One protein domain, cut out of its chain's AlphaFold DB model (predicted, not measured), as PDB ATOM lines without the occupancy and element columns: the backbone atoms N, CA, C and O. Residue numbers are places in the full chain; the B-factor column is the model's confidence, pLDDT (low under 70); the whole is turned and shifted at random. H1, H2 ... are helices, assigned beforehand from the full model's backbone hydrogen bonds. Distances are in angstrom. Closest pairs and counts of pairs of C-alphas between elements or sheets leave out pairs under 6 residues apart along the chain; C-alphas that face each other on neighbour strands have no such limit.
ATOM      1  N   ASN A 108     354.042 200.286 253.638       53.41
ATOM      2  CA  ASN A 108     355.223 199.615 253.101       53.41
ATOM      3  C   ASN A 108     355.225 198.100 253.378       53.41
ATOM      4  O   ASN A 108     355.507 197.339 252.465       53.41
ATOM      5  N   VAL A 109     354.889 197.638 254.589       53.62
ATOM      6  CA  VAL A 109     354.861 196.201 254.939       53.62
ATOM      7  C   VAL A 109     353.778 195.477 254.140       53.62
ATOM      8  O   VAL A 109     354.075 194.485 253.477       53.62
ATOM      9  N   PHE A 110     352.558 196.022 254.093       55.50
ATOM     10  CA  PHE A 110     351.478 195.460 253.270       55.50
ATOM     11  C   PHE A 110     351.848 195.433 251.776       55.50
ATOM     12  O   PHE A 110     351.594 194.447 251.080       55.50
ATOM     13  N   TYR A 111     352.504 196.490 251.283       70.62
ATOM     14  CA  TYR A 111     353.004 196.554 249.913       70.62
ATOM     15  C   TYR A 111     354.121 195.533 249.655       70.62
ATOM     16  O   TYR A 111     354.078 194.851 248.634       70.62
ATOM     17  N   PHE A 112     355.093 195.375 250.558       68.69
ATOM     18  CA  PHE A 112     356.218 194.450 250.400       68.69
ATOM     19  C   PHE A 112     355.802 192.982 250.522       68.69
ATOM     20  O   PHE A 112     356.196 192.187 249.671       68.69
ATOM     21  N   GLU A 113     354.949 192.612 251.479       68.94
ATOM     22  CA  GLU A 113     354.370 191.264 251.531       68.94
ATOM     23  C   GLU A 113     353.503 190.983 250.298       68.94
ATOM     24  O   GLU A 113     353.651 189.951 249.635       68.94
ATOM     25  N   GLY A 114     352.636 191.933 249.933       74.00
ATOM     26  CA  GLY A 114     351.831 191.865 248.717       74.00
ATOM     27  C   GLY A 114     352.679 191.784 247.442       74.00
ATOM     28  O   GLY A 114     352.234 191.196 246.456       74.00
ATOM     29  N   ARG A 115     353.903 192.325 247.458       82.31
ATOM     30  CA  ARG A 115     354.889 192.232 246.375       82.31
ATOM     31  C   ARG A 115     355.543 190.854 246.334       82.31
ATOM     32  O   ARG A 115     355.499 190.208 245.293       82.31
ATOM     33  N   GLN A 116     356.100 190.380 247.449       78.19
ATOM     34  CA  GLN A 116     356.783 189.080 247.530       78.19
ATOM     35  C   GLN A 116     355.863 187.915 247.136       78.19
ATOM     36  O   GLN A 116     356.281 187.013 246.411       78.19
ATOM     37  N   ARG A 117     354.585 187.968 247.537       81.31
ATOM     38  CA  ARG A 117     353.572 186.950 247.205       81.31
ATOM     39  C   ARG A 117     353.126 186.971 245.727       81.31
ATOM     40  O   ARG A 117     352.461 186.034 245.288       81.31
ATOM     41  N   ARG A 118     353.452 188.006 244.934       84.75
ATOM     42  CA  ARG A 118     352.982 188.180 243.541       84.75
ATOM     43  C   ARG A 118     354.113 188.010 242.523       84.75
ATOM     44  O   ARG A 118     354.916 188.917 242.312       84.75
ATOM     45  N   ARG A 119     354.090 186.886 241.796       86.00
ATOM     46  CA  ARG A 119     355.106 186.497 240.790       86.00
ATOM     47  C   ARG A 119     355.399 187.549 239.710       86.00
ATOM     48  O   ARG A 119     356.515 187.583 239.215       86.00
ATOM     49  N   ILE A 120     354.457 188.445 239.390       86.19
ATOM     50  CA  ILE A 120     354.682 189.561 238.448       86.19
ATOM     51  C   ILE A 120     355.911 190.414 238.803       86.19
ATOM     52  O   ILE A 120     356.576 190.909 237.909       86.19
ATOM     53  N   TYR A 121     356.252 190.558 240.088       87.50
ATOM     54  CA  TYR A 121     357.397 191.366 240.521       87.50
ATOM     55  C   TYR A 121     358.735 190.610 240.530       87.50
ATOM     56  O   TYR A 121     359.752 191.187 240.909       87.50
ATOM     57  N   GLN A 122     358.734 189.333 240.138       86.12
ATOM     58  CA  GLN A 122     359.938 188.516 239.960       86.12
ATOM     59  C   GLN A 122     360.511 188.656 238.535       86.12
ATOM     60  O   GLN A 122     361.675 188.336 238.317       86.12
ATOM     61  N   ASP A 123     359.719 189.176 237.588       88.38
ATOM     62  CA  ASP A 123     360.093 189.411 236.190       88.38
ATOM     63  C   ASP A 123     359.876 190.893 235.829       88.38
ATOM     64  O   ASP A 123     358.751 191.399 235.806       88.38
ATOM     65  N   VAL A 124     360.972 191.603 235.546       85.25
ATOM     66  CA  VAL A 124     360.947 193.037 235.226       85.25
ATOM     67  C   VAL A 124     360.413 193.331 233.816       85.25
ATOM     68  O   VAL A 124     359.825 194.392 233.611       85.25
ATOM     69  N   GLU A 125     360.551 192.407 232.857       86.06
ATOM     70  CA  GLU A 125     359.993 192.580 231.510       86.06
ATOM     71  C   GLU A 125     358.473 192.386 231.539       86.06
ATOM     72  O   GLU A 125     357.739 193.238 231.032       86.06
ATOM     73  N   LEU A 126     357.982 191.340 232.214       89.38
ATOM     74  CA  LEU A 126     356.546 191.121 232.427       89.38
ATOM     75  C   LEU A 126     355.906 192.282 233.199       89.38
ATOM     76  O   LEU A 126     354.834 192.766 232.824       89.38
ATOM     77  N   HIS A 127     356.564 192.766 234.257       91.69
ATOM     78  CA  HIS A 127     356.078 193.912 235.024       91.69
ATOM     79  C   HIS A 127     355.985 195.179 234.160       91.69
ATOM     80  O   HIS A 127     354.966 195.874 234.200       91.69
ATOM     81  N   ALA A 128     356.994 195.447 233.325       88.06
ATOM     82  CA  ALA A 128     356.982 196.576 232.397       88.06
ATOM     83  C   ALA A 128     355.888 196.453 231.326       88.06
ATOM     84  O   ALA A 128     355.219 197.443 231.027       88.06
ATOM     85  N   LEU A 129     355.669 195.255 230.774       91.00
ATOM     86  CA  LEU A 129     354.620 194.995 229.783       91.00
ATOM     87  C   LEU A 129     353.220 195.269 230.352       91.00
ATOM     88  O   LEU A 129     352.427 195.948 229.706       91.00
ATOM     89  N   ILE A 130     352.933 194.825 231.580       93.44
ATOM     90  CA  ILE A 130     351.640 195.086 232.234       93.44
ATOM     91  C   ILE A 130     351.450 196.580 232.542       93.44
ATOM     92  O   ILE A 130     350.367 197.112 232.308       93.44
ATOM     93  N   LEU A 131     352.490 197.287 233.000       93.62
ATOM     94  CA  LEU A 131     352.422 198.743 233.192       93.62
ATOM     95  C   LEU A 131     352.192 199.488 231.865       93.62
ATOM     96  O   LEU A 131     351.380 200.409 231.814       93.62
ATOM     97  N   THR A 132     352.849 199.054 230.787       90.75
ATOM     98  CA  THR A 132     352.675 199.622 229.438       90.75
ATOM     99  C   THR A 132     351.262 199.377 228.908       90.75
ATOM    100  O   THR A 132     350.651 200.292 228.362       90.75
ATOM    101  N   LEU A 133     350.706 198.180 229.114       92.69
ATOM    102  CA  LEU A 133     349.327 197.855 228.748       92.69
ATOM    103  C   LEU A 133     348.320 198.738 229.500       92.69
ATOM    104  O   LEU A 133     347.380 199.235 228.890       92.69
ATOM    105  N   ILE A 134     348.534 198.992 230.796       93.06
ATOM    106  CA  ILE A 134     347.685 199.913 231.566       93.06
ATOM    107  C   ILE A 134     347.786 201.335 230.992       93.06
ATOM    108  O   ILE A 134     346.755 201.922 230.685       93.06
ATOM    109  N   LEU A 135     348.996 201.865 230.777       92.25
ATOM    110  CA  LEU A 135     349.207 203.189 230.161       92.25
ATOM    111  C   LEU A 135     348.531 203.308 228.782       92.25
ATOM    112  O   LEU A 135     347.928 204.332 228.483       92.25
ATOM    113  N   THR A 136     348.589 202.239 227.985       90.38
ATOM    114  CA  THR A 136     347.958 202.125 226.660       90.38
ATOM    115  C   THR A 136     346.429 202.159 226.744       90.38
ATOM    116  O   THR A 136     345.793 202.808 225.921       90.38
ATOM    117  N   LEU A 137     345.837 201.465 227.725       91.56
ATOM    118  CA  LEU A 137     344.383 201.393 227.928       91.56
ATOM    119  C   LEU A 137     343.795 202.662 228.556       91.56
ATOM    120  O   LEU A 137     342.603 202.908 228.414       91.56
ATOM    121  N   LEU A 138     344.604 203.489 229.225       92.62
ATOM    122  CA  LEU A 138     344.157 204.786 229.746       92.62
ATOM    123  C   LEU A 138     343.897 205.832 228.643       92.62
ATOM    124  O   LEU A 138     343.445 206.926 228.983       92.62
ATOM    125  N   LEU A 139     344.181 205.541 227.364       90.81
ATOM    126  CA  LEU A 139     344.217 206.524 226.276       90.81
ATOM    127  C   LEU A 139     343.393 206.117 225.038       90.81
ATOM    128  O   LEU A 139     343.501 204.993 224.543       90.81
ATOM    129  N   SER A 140     342.626 207.061 224.479       85.25
ATOM    130  CA  SER A 140     341.806 206.850 223.282       85.25
ATOM    131  C   SER A 140     342.692 206.624 222.039       85.25
ATOM    132  O   SER A 140     343.617 207.408 221.789       85.25
ATOM    133  N   PRO A 141     342.451 205.579 221.213       74.50
ATOM    134  CA  PRO A 141     343.371 205.212 220.128       74.50
ATOM    135  C   PRO A 141     343.585 206.272 219.036       74.50
ATOM    136  O   PRO A 141     344.576 206.188 218.312       74.50
ATOM    137  N   GLY A 142     342.655 207.224 218.891       71.38
ATOM    138  CA  GLY A 142     342.657 208.228 217.823       71.38
ATOM    139  C   GLY A 142     343.532 209.449 218.115       71.38
ATOM    140  O   GLY A 142     344.454 209.735 217.353       71.38
ATOM    141  N   ARG A 143     343.241 210.176 219.205       68.94
ATOM    142  CA  ARG A 143     343.955 211.416 219.579       68.94
ATOM    143  C   ARG A 143     344.915 211.251 220.766       68.94
ATOM    144  O   ARG A 143     345.670 212.177 221.049       68.94
ATOM    145  N   GLY A 144     344.906 210.110 221.462       81.00
ATOM    146  CA  GLY A 144     345.683 209.933 222.694       81.00
ATOM    147  C   GLY A 144     345.176 210.810 223.843       81.00
ATOM    148  O   GLY A 144     345.979 211.316 224.625       81.00
ATOM    149  N   LEU A 145     343.859 211.033 223.913       87.12
ATOM    150  CA  LEU A 145     343.190 211.663 225.058       87.12
ATOM    151  C   LEU A 145     342.952 210.621 226.154       87.12
ATOM    152  O   LEU A 145     342.918 209.434 225.859       87.12
ATOM    153  N   LEU A 146     342.763 211.033 227.409       90.12
ATOM    154  CA  LEU A 146     342.417 210.089 228.478       90.12
ATOM    155  C   LEU A 146     341.025 209.487 228.243       90.12
ATOM    156  O   LEU A 146     340.051 210.225 228.111       90.12
ATOM    157  N   ASP A 147     340.930 208.156 228.220       88.69
ATOM    158  CA  ASP A 147     339.670 207.444 227.987       88.69
ATOM    159  C   ASP A 147     338.747 207.557 229.225       88.69
ATOM    160  O   ASP A 147     339.112 207.059 230.303       88.69
ATOM    161  N   PRO A 148     337.539 208.155 229.104       84.19
ATOM    162  CA  PRO A 148     336.603 208.322 230.219       84.19
ATOM    163  C   PRO A 148     336.081 207.013 230.827       84.19
ATOM    164  O   PRO A 148     335.398 207.044 231.850       84.19
ATOM    165  N   SER A 149     336.354 205.855 230.225       84.38
ATOM    166  CA  SER A 149     336.031 204.527 230.762       84.38
ATOM    167  C   SER A 149     336.948 204.138 231.925       84.38
ATOM    168  O   SER A 149     336.505 203.455 232.850       84.38
ATOM    169  N   TYR A 150     338.200 204.606 231.901       86.19
ATOM    170  CA  TYR A 150     339.245 204.259 232.870       86.19
ATOM    171  C   TYR A 150     339.745 205.463 233.684       86.19
ATOM    172  O   TYR A 150     340.118 205.303 234.849       86.19
ATOM    173  N   SER A 151     339.724 206.661 233.094       85.69
ATOM    174  CA  SER A 151     340.153 207.920 233.709       85.69
ATOM    175  C   SER A 151     338.951 208.836 233.920       85.69
ATOM    176  O   SER A 151     338.513 209.524 233.004       85.69
ATOM    177  N   ASP A 152     338.416 208.854 235.140       84.00
ATOM    178  CA  ASP A 152     337.324 209.751 235.524       84.00
ATOM    179  C   ASP A 152     337.840 210.886 236.419       84.00
ATOM    180  O   ASP A 152     338.754 210.688 237.223       84.00
ATOM    181  N   GLN A 153     337.240 212.069 236.299       85.38
ATOM    182  CA  GLN A 153     337.568 213.222 237.132       85.38
ATOM    183  C   GLN A 153     337.122 213.009 238.591       85.38
ATOM    184  O   GLN A 153     337.831 213.410 239.514       85.38
ATOM    185  N   TYR A 154     335.986 212.334 238.801       85.62
ATOM    186  CA  TYR A 154     335.404 212.023 240.111       85.62
ATOM    187  C   TYR A 154     335.142 210.508 240.219       85.62
ATOM    188  O   TYR A 154     333.988 210.069 240.248       85.62
ATOM    189  N   PRO A 155     336.199 209.671 240.261       81.94
ATOM    190  CA  PRO A 155     336.063 208.220 240.120       81.94
ATOM    191  C   PRO A 155     335.204 207.601 241.232       81.94
ATOM    192  O   PRO A 155     334.412 206.696 240.972       81.94
ATOM    193  N   THR A 156     335.284 208.146 242.446       79.12
ATOM    194  CA  THR A 156     334.491 207.742 243.614       79.12
ATOM    195  C   THR A 156     332.989 207.920 243.424       79.12
ATOM    196  O   THR A 156     332.236 207.008 243.761       79.12
ATOM    197  N   HIS A 157     332.545 209.019 242.804       80.50
ATOM    198  CA  HIS A 157     331.126 209.280 242.511       80.50
ATOM    199  C   HIS A 157     330.521 208.272 241.515       80.50
ATOM    200  O   HIS A 157     329.307 208.200 241.363       80.50
ATOM    201  N   ARG A 158     331.367 207.494 240.825       73.56
ATOM    202  CA  ARG A 158     330.986 206.439 239.870       73.56
ATOM    203  C   ARG A 158     331.434 205.042 240.320       73.56
ATOM    204  O   ARG A 158     331.476 204.125 239.504       73.56
ATOM    205  N   HIS A 159     331.799 204.880 241.596       79.88
ATOM    206  CA  HIS A 159     332.329 203.641 242.192       79.88
ATOM    207  C   HIS A 159     333.548 203.038 241.457       79.88
ATOM    208  O   HIS A 159     333.824 201.839 241.538       79.88
ATOM    209  N   ARG A 160     334.315 203.875 240.748       82.69
ATOM    210  CA  ARG A 160     335.540 203.503 240.028       82.69
ATOM    211  C   ARG A 160     336.779 203.739 240.887       82.69
ATOM    212  O   ARG A 160     336.781 204.530 241.827       82.69
ATOM    213  N   ARG A 161     337.874 203.059 240.539       84.19
ATOM    214  CA  ARG A 161     339.191 203.272 241.160       84.19
ATOM    215  C   ARG A 161     339.892 204.458 240.501       84.19
ATOM    216  O   ARG A 161     339.839 204.601 239.285       84.19
ATOM    217  N   ASN A 162     340.616 205.251 241.284       88.94
ATOM    218  CA  ASN A 162     341.486 206.313 240.778       88.94
ATOM    219  C   ASN A 162     342.783 205.698 240.206       88.94
ATOM    220  O   ASN A 162     343.814 205.631 240.881       88.94
ATOM    221  N   ILE A 163     342.705 205.155 238.983       91.56
ATOM    222  CA  ILE A 163     343.821 204.439 238.339       91.56
ATOM    223  C   ILE A 163     345.062 205.338 238.172       91.56
ATOM    224  O   ILE A 163     346.145 204.862 238.518       91.56
ATOM    225  N   PRO A 164     344.966 206.617 237.747       92.19
ATOM    226  CA  PRO A 164     346.146 207.476 237.627       92.19
ATOM    227  C   PRO A 164     346.864 207.729 238.963       92.19
ATOM    228  O   PRO A 164     348.094 207.692 239.001       92.19
ATOM    229  N   PHE A 165     346.130 207.902 240.073       90.50
ATOM    230  CA  PHE A 165     346.729 208.007 241.414       90.50
ATOM    231  C   PHE A 165     347.487 206.727 241.793       90.50
ATOM    232  O   PHE A 165     348.662 206.786 242.154       90.50
ATOM    233  N   LEU A 166     346.843 205.561 241.648       90.25
ATOM    234  CA  LEU A 166     347.459 204.260 241.936       90.25
ATOM    235  C   LEU A 166     348.709 204.008 241.081       90.25
ATOM    236  O   LEU A 166     349.699 203.472 241.575       90.25
ATOM    237  N   LEU A 167     348.668 204.403 239.808       92.25
ATOM    238  CA  LEU A 167     349.766 204.213 238.868       92.25
ATOM    239  C   LEU A 167     350.940 205.160 239.158       92.25
ATOM    240  O   LEU A 167     352.080 204.708 239.125       92.25
ATOM    241  N   SER A 168     350.689 206.425 239.517       91.88
ATOM    242  CA  SER A 168     351.746 207.362 239.933       91.88
ATOM    243  C   SER A 168     352.412 206.923 241.243       91.88
ATOM    244  O   SER A 168     353.639 206.829 241.306       91.88
ATOM    245  N   ALA A 169     351.620 206.558 242.259       88.81
ATOM    246  CA  ALA A 169     352.140 206.045 243.527       88.81
ATOM    247  C   ALA A 169     352.983 204.773 243.323       88.81
ATOM    248  O   ALA A 169     354.054 204.621 243.909       88.81
ATOM    249  N   HIS A 170     352.542 203.872 242.438       90.25
ATOM    250  CA  HIS A 170     353.298 202.670 242.098       90.25
ATOM    251  C   HIS A 170     354.591 202.985 241.330       90.25
ATOM    252  O   HIS A 170     355.643 202.457 241.682       90.25
ATOM    253  N   LEU A 171     354.551 203.831 240.296       91.12
ATOM    254  CA  LEU A 171     355.716 204.112 239.447       91.12
ATOM    255  C   LEU A 171     356.847 204.839 240.195       91.12
ATOM    256  O   LEU A 171     358.012 204.529 239.947       91.12
ATOM    257  N   ASN A 172     356.532 205.747 241.126       89.31
ATOM    258  CA  ASN A 172     357.550 206.483 241.892       89.31
ATOM    259  C   ASN A 172     358.075 205.727 243.129       89.31
ATOM    260  O   ASN A 172     359.142 206.065 243.641       89.31
ATOM    261  N   HIS A 173     357.386 204.679 243.599       87.50
ATOM    262  CA  HIS A 173     357.839 203.891 244.749       87.50
ATOM    263  C   HIS A 173     359.214 203.242 244.490       87.50
ATOM    264  O   HIS A 173     359.415 202.555 243.484       87.50
ATOM    265  N   SER A 174     360.149 203.386 245.436       85.38
ATOM    266  CA  SER A 174     361.573 203.013 245.300       85.38
ATOM    267  C   SER A 174     361.815 201.599 244.749       85.38
ATOM    268  O   SER A 174     362.622 201.419 243.836       85.38
ATOM    269  N   ALA A 175     361.056 200.606 245.224       85.44
ATOM    270  CA  ALA A 175     361.131 199.213 244.764       85.44
ATOM    271  C   ALA A 175     360.798 199.000 243.266       85.44
ATOM    272  O   ALA A 175     361.042 197.916 242.739       85.44
ATOM    273  N   ASN A 176     360.240 200.003 242.578       87.81
ATOM    274  CA  ASN A 176     359.925 199.986 241.145       87.81
ATOM    275  C   ASN A 176     360.925 200.793 240.294       87.81
ATOM    276  O   ASN A 176     360.823 200.790 239.069       87.81
ATOM    277  N   ARG A 177     361.953 201.415 240.892       83.75
ATOM    278  CA  ARG A 177     362.989 202.181 240.167       83.75
ATOM    279  C   ARG A 177     363.687 201.373 239.058       83.75
ATOM    280  O   ARG A 177     364.161 201.951 238.084       83.75
ATOM    281  N   SER A 178     363.728 200.044 239.183       80.62
ATOM    282  CA  SER A 178     364.274 199.115 238.185       80.62
ATOM    283  C   SER A 178     363.370 198.864 236.969       80.62
ATOM    284  O   SER A 178     363.900 198.510 235.917       80.62
ATOM    285  N   VAL A 179     362.046 199.060 237.069       85.31
ATOM    286  CA  VAL A 179     361.108 198.838 235.948       85.31
ATOM    287  C   VAL A 179     360.906 200.088 235.088       85.31
ATOM    288  O   VAL A 179     360.633 199.960 233.896       85.31
ATOM    289  N   LEU A 180     361.107 201.291 235.645       81.94
ATOM    290  CA  LEU A 180     360.958 202.562 234.916       81.94
ATOM    291  C   LEU A 180     361.714 202.606 233.570       81.94
ATOM    292  O   LEU A 180     361.076 202.942 232.574       81.94
ATOM    293  N   PRO A 181     362.997 202.189 233.466       73.69
ATOM    294  CA  PRO A 181     363.694 202.072 232.182       73.69
ATOM    295  C   PRO A 181     362.975 201.255 231.110       73.69
ATOM    296  O   PRO A 181     362.985 201.618 229.935       73.69
ATOM    297  N   TRP A 182     362.365 200.143 231.515       76.06
ATOM    298  CA  TRP A 182     361.678 199.234 230.610       76.06
ATOM    299  C   TRP A 182     360.340 199.825 230.175       76.06
ATOM    300  O   TRP A 182     360.043 199.806 228.988       76.06
ATOM    301  N   VAL A 183     359.572 200.420 231.096       81.88
ATOM    302  CA  VAL A 183     358.317 201.124 230.765       81.88
ATOM    303  C   VAL A 183     358.582 202.299 229.823       81.88
ATOM    304  O   VAL A 183     357.889 202.437 228.818       81.88
ATOM    305  N   PHE A 184     359.616 203.099 230.098       76.75
ATOM    306  CA  PHE A 184     360.043 204.199 229.232       76.75
ATOM    307  C   PHE A 184     360.357 203.691 227.821       76.75
ATOM    308  O   PHE A 184     359.828 204.226 226.853       76.75
ATOM    309  N   GLN A 185     361.135 202.608 227.696       67.25
ATOM    310  CA  GLN A 185     361.468 202.049 226.386       67.25
ATOM    311  C   GLN A 185     360.271 201.391 225.672       67.25
ATOM    312  O   GLN A 185     360.234 201.368 224.445       67.25
ATOM    313  N   GLN A 186     359.299 200.830 226.395       70.94
ATOM    314  CA  GLN A 186     358.096 200.267 225.775       70.94
ATOM    315  C   GLN A 186     357.147 201.367 225.271       70.94
ATOM    316  O   GLN A 186     356.605 201.228 224.180       70.94
ATOM    317  N   VAL A 187     356.988 202.469 226.013       71.75
ATOM    318  CA  VAL A 187     356.209 203.635 225.562       71.75
ATOM    319  C   VAL A 187     356.866 204.329 224.369       71.75
ATOM    320  O   VAL A 187     356.171 204.642 223.406       71.75
ATOM    321  N   ASP A 188     358.189 204.499 224.389       63.28
ATOM    322  CA  ASP A 188     358.947 205.073 223.270       63.28
ATOM    323  C   ASP A 188     358.682 204.292 221.965       63.28
ATOM    324  O   ASP A 188     358.279 204.876 220.965       63.28
ATOM    325  N   ARG A 189     358.721 202.951 222.007       60.50
ATOM    326  CA  ARG A 189     358.388 202.080 220.855       60.50
ATOM    327  C   ARG A 189     356.955 202.197 220.337       60.50
ATOM    328  O   ARG A 189     356.708 201.869 219.177       60.50
ATOM    329  N   ILE A 190     356.002 202.589 221.184       68.94
ATOM    330  CA  ILE A 190     354.610 202.797 220.764       68.94
ATOM    331  C   ILE A 190     354.491 204.092 219.941       68.94
ATOM    332  O   ILE A 190     353.591 204.200 219.112       68.94
ATOM    333  N   GLY A 191     355.402 205.059 220.124       62.38
ATOM    334  CA  GLY A 191     355.506 206.262 219.288       62.38
ATOM    335  C   GLY A 191     354.311 207.221 219.368       62.38
ATOM    336  O   GLY A 191     354.189 208.148 218.562       62.38
ATOM    337  N   ARG A 192     353.418 207.024 220.345       72.62
ATOM    338  CA  ARG A 192     352.248 207.875 220.582       72.62
ATOM    339  C   ARG A 192     352.536 208.890 221.689       72.62
ATOM    340  O   ARG A 192     352.940 208.550 222.799       72.62
ATOM    341  N   ILE A 193     352.281 210.161 221.379       74.12
ATOM    342  CA  ILE A 193     352.569 211.300 222.264       74.12
ATOM    343  C   ILE A 193     351.709 211.315 223.546       74.12
ATOM    344  O   ILE A 193     352.105 211.915 224.543       74.12
ATOM    345  N   GLY A 194     350.559 210.629 223.551       81.50
ATOM    346  CA  GLY A 194     349.690 210.502 224.726       81.50
ATOM    347  C   GLY A 194     350.372 209.752 225.872       81.50
ATOM    348  O   GLY A 194     350.412 210.246 226.995       81.50
ATOM    349  N   GLU A 195     350.984 208.604 225.585       84.75
ATOM    350  CA  GLU A 195     351.710 207.781 226.554       84.75
ATOM    351  C   GLU A 195     352.959 208.492 227.089       84.75
ATOM    352  O   GLU A 195     353.234 208.432 228.287       84.75
ATOM    353  N   LEU A 196     353.680 209.215 226.225       82.88
ATOM    354  CA  LEU A 196     354.790 210.093 226.613       82.88
ATOM    355  C   LEU A 196     354.320 211.174 227.600       82.88
ATOM    356  O   LEU A 196     354.908 211.344 228.673       82.88
ATOM    357  N   ARG A 197     353.239 211.885 227.253       88.56
ATOM    358  CA  ARG A 197     352.633 212.935 228.084       88.56
ATOM    359  C   ARG A 197     352.156 212.372 229.424       88.56
ATOM    360  O   ARG A 197     352.407 212.972 230.466       88.56
ATOM    361  N   LEU A 198     351.538 211.191 229.401       92.19
ATOM    362  CA  LEU A 198     351.056 210.483 230.582       92.19
ATOM    363  C   LEU A 198     352.216 210.043 231.487       92.19
ATOM    364  O   LEU A 198     352.158 210.276 232.690       92.19
ATOM    365  N   LEU A 199     353.307 209.495 230.938       90.00
ATOM    366  CA  LEU A 199     354.497 209.148 231.723       90.00
ATOM    367  C   LEU A 199     355.150 210.366 232.383       90.00
ATOM    368  O   LEU A 199     355.452 210.302 233.574       90.00
ATOM    369  N   LYS A 200     355.320 211.481 231.659       89.31
ATOM    370  CA  LYS A 200     355.865 212.726 232.235       89.31
ATOM    371  C   LYS A 200     354.993 213.300 233.363       89.31
ATOM    372  O   LYS A 200     355.519 213.983 234.235       89.31
ATOM    373  N   LEU A 201     353.691 213.003 233.371       94.19
ATOM    374  CA  LEU A 201     352.746 213.391 234.427       94.19
ATOM    375  C   LEU A 201     352.567 212.336 235.531       94.19
ATOM    376  O   LEU A 201     351.956 212.627 236.555       94.19
ATOM    377  N   LEU A 202     353.091 211.122 235.360       93.69
ATOM    378  CA  LEU A 202     353.026 210.065 236.373       93.69
ATOM    379  C   LEU A 202     354.356 209.836 237.094       93.69
ATOM    380  O   LEU A 202     354.318 209.372 238.233       93.69
ATOM    381  N   VAL A 203     355.498 210.135 236.461       90.75
ATOM    382  CA  VAL A 203     356.845 209.779 236.937       90.75
ATOM    383  C   VAL A 203     357.697 211.021 237.198       90.75
ATOM    384  O   VAL A 203     358.124 211.711 236.278       90.75
ATOM    385  N   GLU A 204     358.028 211.263 238.463       89.12
ATOM    386  CA  GLU A 204     358.669 212.502 238.933       89.12
ATOM    387  C   GLU A 204     360.125 212.639 238.448       89.12
ATOM    388  O   GLU A 204     360.633 213.737 238.221       89.12
ATOM    389  N   SER A 205     360.791 211.510 238.184       81.06
ATOM    390  CA  SER A 205     362.135 211.488 237.581       81.06
ATOM    391  C   SER A 205     362.169 211.824 236.081       81.06
ATOM    392  O   SER A 205     363.258 211.958 235.523       81.06
ATOM    393  N   ALA A 206     361.015 212.000 235.424       81.25
ATOM    394  CA  ALA A 206     360.941 212.426 234.025       81.25
ATOM    395  C   ALA A 206     361.055 213.955 233.834       81.25
ATOM    396  O   ALA A 206     361.147 214.412 232.694       81.25
TER     397      ALA A 206
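This is residues 108 to 206 of the 963 residues of the protein "Hypothetical protein" of Symbiodinium sp. CCMP2456 (UniProt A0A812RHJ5). A cluster of crossed helices makes the body: the long helix H3 is crossed by H6, which folds back through a tight turn into H7, and H5 crosses the far end of H7. H1 and H4 lie at two separate corners of the model, H1 leading through the short H2 into H3, and H4 reached by the long unnamed stretch 138 to 154. The printed part has 99 residues with seven named helices, H1 to H7 in chain order, and no named strand; its class is all helix. It is compact, with a radius of gyration of the C-alphas of 13.8 A, and spans 37 by 35 by 22 A.

Find C-alpha 108 at (355.223, 199.615, 253.101); here H1 begins, running over residues 108 to 116 for 12.0 A. H2 follows at residues 119 to 122. Look next at C-alpha 124, at (360.947, 193.037, 235.226), where H3 begins; it runs to residue 137, 19.9 A on. H4 is residues 155 to 158. H5 holds residues 163 to 172, 14.3 A long, and H6 residues 180 to 190, 15.5 A. H7, residues 193 to 202, is 14.2 A long and ends at C-alpha 202, (353.026, 210.065, 236.373).

H3 and H7 are the hubs, touching three helices each. Look at Ala 128 and Val 183, whose C-alphas, 5.0 A apart, are the closest of H3 and H6; these helices touch at a steep tilt of 49 degrees, the same way. H6 and H7 form a helical hairpin at a shallow tilt of 19 degrees, opposite ways, with the C-alphas of Val 187 and Glu 195 closest at 6.2 A. H3 and H7 only just touch, with 3 pairs of C-alphas within 8 A, and H3 does so with residues 135 to 136 alone. H5 touches H7, the C-alphas of Ser 168 and Leu 202 being closest at 4.6 A; the steep tilt of 68 degrees is only just short of about perpendicular. H3 and H5 are near each other. H2 only just touches H3, with 3 pairs, and only at the corner; C-alphas 120 and 127 are closest at 5.7 A. H1 is close to H2 but not clearly touching, and H4 is apart from H5. In H1, H3, H5, H6 and H7 every O i to N i+4 pair is within hydrogen-bond range; H2 and H4 are too short for one.

The C-alphas of Val 109 and Gly 142 are the two farthest apart, at 40.9 A. The printed part has no cut, and the link from H3 to H4 is long. Mean pLDDT of the printed part is 82.8; it is under 70 at residues 108 to 110, 112 to 113, 143, 185 and 188 to 191.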